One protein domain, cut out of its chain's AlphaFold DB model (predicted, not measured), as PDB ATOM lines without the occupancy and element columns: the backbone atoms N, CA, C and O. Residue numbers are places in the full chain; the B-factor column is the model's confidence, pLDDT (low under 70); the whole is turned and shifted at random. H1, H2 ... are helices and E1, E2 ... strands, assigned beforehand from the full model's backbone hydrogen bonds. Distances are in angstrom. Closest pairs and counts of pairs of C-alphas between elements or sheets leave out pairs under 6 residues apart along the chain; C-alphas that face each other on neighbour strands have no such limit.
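What this domain is: This is residues 7 to 62 of the 65 residues of an uncharacterized protein of Dyadobacter soli (UniProt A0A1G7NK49). The printed part is a stretched-out chain of separate pieces with no common core: a two-stranded hairpin, E1 and E2, at one end, the helix H1 slanting away from the end of E2, and the helix H2 alone at the other end. Residues 43 to 49 string H1 and H2 together, and residues 24 to 29 and 32 to 62 stand free. There are 56 residues printed, with two named strands followed by two named helices in the order E1, E2, H1, H2; the sheet, E1 - E2, is antiparallel, and the class is mixed, helices and strands. The whole is extended, with a radius of gyration of the C-alphas of 18.2 A and spans of 50 by 29 by 19 A.

Where its parts are: E1 is residues 7 to 10, 10.0 A long from first to last C-alpha, beginning at C-alpha 7 (28.624, 47.631, -17.240). E2 is residues 16 to 21, 14.1 A long. H1 is residues 28 to 42, 21.2 A long, beginning at C-alpha 28 (11.600, 45.672, -19.299). H2 is residues 50 to 61, 16.3 A long, ending at C-alpha 61 (10.031, 11.745, -22.168).

How they stand to each other: E1 and E2 form a hairpin, antiparallel at 169 degrees between directions, with N 9 and O 18 2.8 A apart and N 20 and O 7 2.7 A apart, both within hydrogen-bond range. The closest C-alphas of E2 and H1 are those of Ile 21 and Val 30, 7.7 A apart. H1 and H2 are apart, and each of them is apart from E1; E2 and H2 are apart too. In H1 and H2 every O i to N i+4 pair is within hydrogen-bond range.

The domain as a whole: The two C-alphas farthest apart, those of Lys 13 and Gly 62, are 52.8 A apart. The printed part has no cut. The link from E1 to E2 is tight, and those from E2 to H1 and from H1 to H2 are short. The mean pLDDT of the printed part is 76.6; residues 22 to 27 and 43 to 46 are under 70.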
ATOM      1  N   LYS A   7      27.159  47.502 -17.239       77.25
ATOM      2  CA  LYS A   7      28.624  47.631 -17.240       77.25
ATOM      3  C   LYS A   7      29.174  47.172 -18.584       77.25
ATOM      4  O   LYS A   7      28.973  46.025 -18.960       77.25
ATOM      5  N   SER A   8      29.898  48.042 -19.277       81.25
ATOM      6  CA  SER A   8      30.576  47.703 -20.533       81.25
ATOM      7  C   SER A   8      32.084  47.615 -20.304       81.25
ATOM      8  O   SER A   8      32.685  48.545 -19.771       81.25
ATOM      9  N   GLU A   9      32.690  46.502 -20.697       85.38
ATOM     10  CA  GLU A   9      34.132  46.279 -20.726       85.38
ATOM     11  C   GLU A   9      34.615  46.410 -22.171       85.38
ATOM     12  O   GLU A   9      34.049  45.810 -23.092       85.38
ATOM     13  N   TYR A  10      35.683  47.178 -22.365       86.88
ATOM     14  CA  TYR A  10      36.299  47.405 -23.667       86.88
ATOM     15  C   TYR A  10      37.680  46.756 -23.706       86.88
ATOM     16  O   TYR A  10      38.393  46.679 -22.707       86.88
ATOM     17  N   THR A  11      38.068  46.277 -24.880       85.19
ATOM     18  CA  THR A  11      39.443  45.858 -25.156       85.19
ATOM     19  C   THR A  11      40.396  47.062 -25.102       85.19
ATOM     20  O   THR A  11      39.960  48.193 -25.326       85.19
ATOM     21  N   PRO A  12      41.715  46.846 -24.932       83.88
ATOM     22  CA  PRO A  12      42.710  47.926 -24.997       83.88
ATOM     23  C   PRO A  12      42.709  48.696 -26.328       83.88
ATOM     24  O   PRO A  12      43.155  49.834 -26.388       83.88
ATOM     25  N   LYS A  13      42.185  48.084 -27.400       88.75
ATOM     26  CA  LYS A  13      42.016  48.696 -28.730       88.75
ATOM     27  C   LYS A  13      40.682  49.443 -28.888       88.75
ATOM     28  O   LYS A  13      40.302  49.770 -30.007       88.75
ATOM     29  N   GLY A  14      39.926  49.636 -27.807       83.12
ATOM     30  CA  GLY A  14      38.654  50.365 -27.801       83.12
ATOM     31  C   GLY A  14      37.443  49.587 -28.329       83.12
ATOM     32  O   GLY A  14      36.342  50.124 -28.339       83.12
ATOM     33  N   LYS A  15      37.594  48.321 -28.744       81.19
ATOM     34  CA  LYS A  15      36.448  47.490 -29.161       81.19
ATOM     35  C   LYS A  15      35.664  46.989 -27.954       81.19
ATOM     36  O   LYS A  15      36.287  46.557 -26.983       81.19
ATOM     37  N   LEU A  16      34.334  46.995 -28.037       76.25
ATOM     38  CA  LEU A  16      33.451  46.431 -27.013       76.25
ATOM     39  C   LEU A  16      33.752  44.935 -26.837       76.25
ATOM     40  O   LEU A  16      33.719  44.179 -27.805       76.25
ATOM     41  N   LYS A  17      34.095  44.526 -25.614       82.00
ATOM     42  CA  LYS A  17      34.476  43.147 -25.282       82.00
ATOM     43  C   LYS A  17      33.338  42.400 -24.603       82.00
ATOM     44  O   LYS A  17      33.082  41.246 -24.923       82.00
ATOM     45  N   LYS A  18      32.692  43.041 -23.630       78.62
ATOM     46  CA  LYS A  18      31.655  42.417 -22.807       78.62
ATOM     47  C   LYS A  18      30.699  43.476 -22.290       78.62
ATOM     48  O   LYS A  18      31.136  44.526 -21.831       78.62
ATOM     49  N   VAL A  19      29.412  43.171 -22.297       78.19
ATOM     50  CA  VAL A  19      28.397  43.949 -21.586       78.19
ATOM     51  C   VAL A  19      27.834  43.059 -20.485       78.19
ATOM     52  O   VAL A  19      27.512  41.900 -20.718       78.19
ATOM     53  N   THR A  20      27.791  43.571 -19.263       75.38
ATOM     54  CA  THR A  20      27.202  42.909 -18.100       75.38
ATOM     55  C   THR A  20      25.994  43.718 -17.675       75.38
ATOM     56  O   THR A  20      26.126  44.900 -17.359       75.38
ATOM     57  N   ILE A  21      24.836  43.076 -17.668       72.75
ATOM     58  CA  ILE A  21      23.565  43.689 -17.307       72.75
ATOM     59  C   ILE A  21      23.146  43.117 -15.953       72.75
ATOM     60  O   ILE A  21      23.062  41.902 -15.785       72.75
ATOM     61  N   ASN A  22      22.936  43.983 -14.965       69.94
ATOM     62  CA  ASN A  22      22.426  43.605 -13.655       69.94
ATOM     63  C   ASN A  22      20.895  43.538 -13.708       69.94
ATOM     64  O   ASN A  22      20.231  44.569 -13.648       69.94
ATOM     65  N   ALA A  23      20.356  42.323 -13.809       65.50
ATOM     66  CA  ALA A  23      18.920  42.051 -13.904       65.50
ATOM     67  C   ALA A  23      18.199  41.995 -12.538       65.50
ATOM     68  O   ALA A  23      17.075  41.511 -12.453       65.50
ATOM     69  N   ALA A  24      18.827  42.462 -11.450       62.16
ATOM     70  CA  ALA A  24      18.214  42.454 -10.116       62.16
ATOM     71  C   ALA A  24      16.947  43.330 -10.020       62.16
ATOM     72  O   ALA A  24      16.094  43.099  -9.168       62.16
ATOM     73  N   SER A  25      16.803  44.316 -10.904       57.22
ATOM     74  CA  SER A  25      15.538  45.000 -11.160       57.22
ATOM     75  C   SER A  25      14.930  44.422 -12.432       57.22
ATOM     76  O   SER A  25      15.620  44.434 -13.453       57.22
ATOM     77  N   LYS A  26      13.668  43.967 -12.390       59.16
ATOM     78  CA  LYS A  26      12.859  43.678 -13.587       59.16
ATOM     79  C   LYS A  26      12.907  44.896 -14.505       59.16
ATOM     80  O   LYS A  26      12.232  45.893 -14.261       59.16
ATOM     81  N   SER A  27      13.805  44.857 -15.470       66.44
ATOM     82  CA  SER A  27      14.063  45.952 -16.383       66.44
ATOM     83  C   SER A  27      13.510  45.480 -17.705       66.44
ATOM     84  O   SER A  27      14.160  44.680 -18.365       66.44
ATOM     85  N   GLU A  28      12.326  45.974 -18.056       70.38
ATOM     86  CA  GLU A  28      11.600  45.672 -19.299       70.38
ATOM     87  C   GLU A  28      12.539  45.697 -20.515       70.38
ATOM     88  O   GLU A  28      12.631  44.733 -21.255       70.38
ATOM     89  N   PHE A  29      13.416  46.703 -20.589       71.06
ATOM     90  CA  PHE A  29      14.442  46.815 -21.630       71.06
ATOM     91  C   PHE A  29      15.386  45.600 -21.763       71.06
ATOM     92  O   PHE A  29      15.874  45.301 -22.849       71.06
ATOM     93  N   VAL A  30      15.718  44.934 -20.656       70.19
ATOM     94  CA  VAL A  30      16.618  43.770 -20.654       70.19
ATOM     95  C   VAL A  30      15.872  42.528 -21.116       70.19
ATOM     96  O   VAL A  30      16.448  41.730 -21.847       70.19
ATOM     97  N   GLU A  31      14.615  42.382 -20.703       72.19
ATOM     98  CA  GLU A  31      13.732  41.305 -21.159       72.19
ATOM     99  C   GLU A  31      13.474  41.449 -22.666       72.19
ATOM    100  O   GLU A  31      13.793  40.530 -23.417       72.19
ATOM    101  N   ASP A  32      13.100  42.647 -23.126       76.12
ATOM    102  CA  ASP A  32      12.916  42.963 -24.548       76.12
ATOM    103  C   ASP A  32      14.177  42.678 -25.376       76.12
ATOM    104  O   ASP A  32      14.112  42.116 -26.471       76.12
ATOM    105  N   LEU A  33      15.357  43.048 -24.864       77.62
ATOM    106  CA  LEU A  33      16.621  42.788 -25.554       77.62
ATOM    107  C   LEU A  33      16.902  41.285 -25.678       77.62
ATOM    108  O   LEU A  33      17.386  40.837 -26.718       77.62
ATOM    109  N   LEU A  34      16.629  40.509 -24.628       78.12
ATOM    110  CA  LEU A  34      16.806  39.057 -24.651       78.12
ATOM    111  C   LEU A  34      15.828  38.391 -25.621       78.12
ATOM    112  O   LEU A  34      16.240  37.497 -26.362       78.12
ATOM    113  N   ASP A  35      14.585  38.864 -25.678       77.56
ATOM    114  CA  ASP A  35      13.569  38.360 -26.600       77.56
ATOM    115  C   ASP A  35      13.945  38.638 -28.058       77.56
ATOM    116  O   ASP A  35      13.894  37.735 -28.897       77.56
ATOM    117  N   VAL A  36      14.419  39.849 -28.367       79.44
ATOM    118  CA  VAL A  36      14.908  40.186 -29.715       79.44
ATOM    119  C   VAL A  36      16.080  39.290 -30.109       79.44
ATOM    120  O   VAL A  36      16.075  38.734 -31.206       79.44
ATOM    121  N   ILE A  37      17.053  39.085 -29.215       78.44
ATOM    122  CA  ILE A  37      18.197  38.200 -29.482       78.44
ATOM    123  C   ILE A  37      17.730  36.758 -29.721       78.44
ATOM    124  O   ILE A  37      18.239  36.099 -30.627       78.44
ATOM    125  N   ALA A  38      16.763  36.257 -28.949       76.62
ATOM    126  CA  ALA A  38      16.223  34.910 -29.125       76.62
ATOM    127  C   ALA A  38      15.507  34.745 -30.480       76.62
ATOM    128  O   ALA A  38      15.683  33.734 -31.168       76.62
ATOM    129  N   VAL A  39      14.746  35.755 -30.908       79.00
ATOM    130  CA  VAL A  39      14.092  35.778 -32.225       79.00
ATOM    131  C   VAL A  39      15.118  35.874 -33.358       79.00
ATOM    132  O   VAL A  39      15.001  35.182 -34.366       79.00
ATOM    133  N   GLU A  40      16.155  36.699 -33.214       76.81
ATOM    134  CA  GLU A  40      17.216  36.813 -34.220       76.81
ATOM    135  C   GLU A  40      18.059  35.541 -34.335       76.81
ATOM    136  O   GLU A  40      18.404  35.138 -35.447       76.81
ATOM    137  N   ALA A  41      18.345  34.872 -33.215       73.38
ATOM    138  CA  ALA A  41      19.068  33.604 -33.205       73.38
ATOM    139  C   ALA A  41      18.292  32.499 -33.939       73.38
ATOM    140  O   ALA A  41      18.882  31.720 -34.680       73.38
ATOM    141  N   THR A  42      16.966  32.472 -33.787       70.75
ATOM    142  CA  THR A  42      16.095  31.470 -34.421       70.75
ATOM    143  C   THR A  42      15.738  31.795 -35.872       70.75
ATOM    144  O   THR A  42      15.295  30.915 -36.605       70.75
ATOM    145  N   LYS A  43      15.980  33.027 -36.335       68.12
ATOM    146  CA  LYS A  43      15.652  33.482 -37.699       68.12
ATOM    147  C   LYS A  43      16.382  32.713 -38.806       68.12
ATOM    148  O   LYS A  43      15.864  32.622 -39.915       68.12
ATOM    149  N   ASN A  44      17.573  32.192 -38.513       65.94
ATOM    150  CA  ASN A  44      18.382  31.406 -39.452       65.94
ATOM    151  C   ASN A  44      18.319  29.897 -39.184       65.94
ATOM    152  O   ASN A  44      18.907  29.123 -39.941       65.94
ATOM    153  N   ASP A  45      17.628  29.472 -38.124       67.25
ATOM    154  CA  ASP A  45      17.453  28.056 -37.843       67.25
ATOM    155  C   ASP A  45      16.373  27.482 -38.760       67.25
ATOM    156  O   ASP A  45      15.286  28.038 -38.926       67.25
ATOM    157  N   SER A  46      16.661  26.326 -39.357       69.06
ATOM    158  CA  SER A  46      15.652  25.574 -40.092       69.06
ATOM    159  C   SER A  46      14.545  25.161 -39.123       69.06
ATOM    160  O   SER A  46      14.783  24.359 -38.211       69.06
ATOM    161  N   THR A  47      13.332  25.674 -39.322       72.25
ATOM    162  CA  THR A  47      12.158  25.210 -38.581       72.25
ATOM    163  C   THR A  47      11.952  23.728 -38.863       72.25
ATOM    164  O   THR A  47      11.840  23.324 -40.022       72.25
ATOM    165  N   LYS A  48      11.911  22.912 -37.810       76.12
ATOM    166  CA  LYS A  48      11.610  21.486 -37.942       76.12
ATOM    167  C   LYS A  48      10.101  21.274 -38.023       76.12
ATOM    168  O   LYS A  48       9.371  21.986 -37.329       76.12
ATOM    169  N   PRO A  49       9.625  20.308 -38.824       84.81
ATOM    170  CA  PRO A  49       8.225  19.912 -38.819       84.81
ATOM    171  C   PRO A  49       7.758  19.552 -37.405       84.81
ATOM    172  O   PRO A  49       8.490  18.916 -36.643       84.81
ATOM    173  N   PHE A  50       6.535  19.953 -37.061       79.94
ATOM    174  CA  PHE A  50       5.957  19.724 -35.734       79.94
ATOM    175  C   PHE A  50       5.980  18.239 -35.344       79.94
ATOM    176  O   PHE A  50       6.367  17.909 -34.224       79.94
ATOM    177  N   ASP A  51       5.668  17.353 -36.291       84.19
ATOM    178  CA  ASP A  51       5.635  15.906 -36.071       84.19
ATOM    179  C   ASP A  51       7.005  15.345 -35.649       84.19
ATOM    180  O   ASP A  51       7.084  14.554 -34.711       84.19
ATOM    181  N   GLU A  52       8.106  15.829 -36.240       82.75
ATOM    182  CA  GLU A  52       9.468  15.417 -35.854       82.75
ATOM    183  C   GLU A  52       9.844  15.885 -34.440       82.75
ATOM    184  O   GLU A  52      10.605  15.224 -33.721       82.75
ATOM    185  N   VAL A  53       9.348  17.057 -34.038       83.19
ATOM    186  CA  VAL A  53       9.580  17.609 -32.698       83.19
ATOM    187  C   VAL A  53       8.804  16.802 -31.662       83.19
ATOM    188  O   VAL A  53       9.376  16.444 -30.631       83.19
ATOM    189  N   VAL A  54       7.541  16.479 -31.951       84.00
ATOM    190  CA  VAL A  54       6.689  15.648 -31.091       84.00
ATOM    191  C   VAL A  54       7.294  14.261 -30.925       84.00
ATOM    192  O   VAL A  54       7.514  13.848 -29.792       84.00
ATOM    193  N   GLU A  55       7.690  13.593 -32.008       83.31
ATOM    194  CA  GLU A  55       8.290  12.255 -31.934       83.31
ATOM    195  C   GLU A  55       9.579  12.244 -31.091       83.31
ATOM    196  O   GLU A  55       9.799  11.355 -30.261       83.31
ATOM    197  N   ARG A  56      10.434  13.269 -31.236       81.81
ATOM    198  CA  ARG A  56      11.635  13.420 -30.395       81.81
ATOM    199  C   ARG A  56      11.302  13.634 -28.924       81.81
ATOM    200  O   ARG A  56      12.009  13.093 -28.073       81.81
ATOM    201  N   LEU A  57      10.301  14.455 -28.623       82.12
ATOM    202  CA  LEU A  57       9.892  14.744 -27.250       82.12
ATOM    203  C   LEU A  57       9.242  13.523 -26.605       82.12
ATOM    204  O   LEU A  57       9.633  13.155 -25.499       82.12
ATOM    205  N   ASP A  58       8.359  12.840 -27.320       84.69
ATOM    206  CA  ASP A  58       7.721  11.596 -26.894       84.69
ATOM    207  C   ASP A  58       8.771  10.514 -26.620       84.69
ATOM    208  O   ASP A  58       8.756   9.881 -25.564       84.69
ATOM    209  N   LYS A  59       9.786  10.377 -27.488       80.00
ATOM    210  CA  LYS A  59      10.918   9.461 -27.272       80.00
ATOM    211  C   LYS A  59      11.790   9.850 -26.076       80.00
ATOM    212  O   LYS A  59      12.259   8.973 -25.354       80.00
ATOM    213  N   LYS A  60      12.037  11.145 -25.868       83.44
ATOM    214  CA  LYS A  60      12.864  11.654 -24.758       83.44
ATOM    215  C   LYS A  60      12.158  11.530 -23.406       83.44
ATOM    216  O   LYS A  60      12.821  11.280 -22.403       83.44
ATOM    217  N   HIS A  61      10.843  11.718 -23.384       81.06
ATOM    218  CA  HIS A  61      10.031  11.745 -22.168       81.06
ATOM    219  C   HIS A  61       9.219  10.463 -21.943       81.06
ATOM    220  O   HIS A  61       8.558  10.340 -20.917       81.06
ATOM    221  N   GLY A  62       9.291   9.496 -22.860       73.25
ATOM    222  CA  GLY A  62       8.585   8.219 -22.758       73.25
ATOM    223  C   GLY A  62       7.063   8.347 -22.845       73.25
ATOM    224  O   GLY A  62       6.352   7.452 -22.389       73.25
TER     225      GLY A  62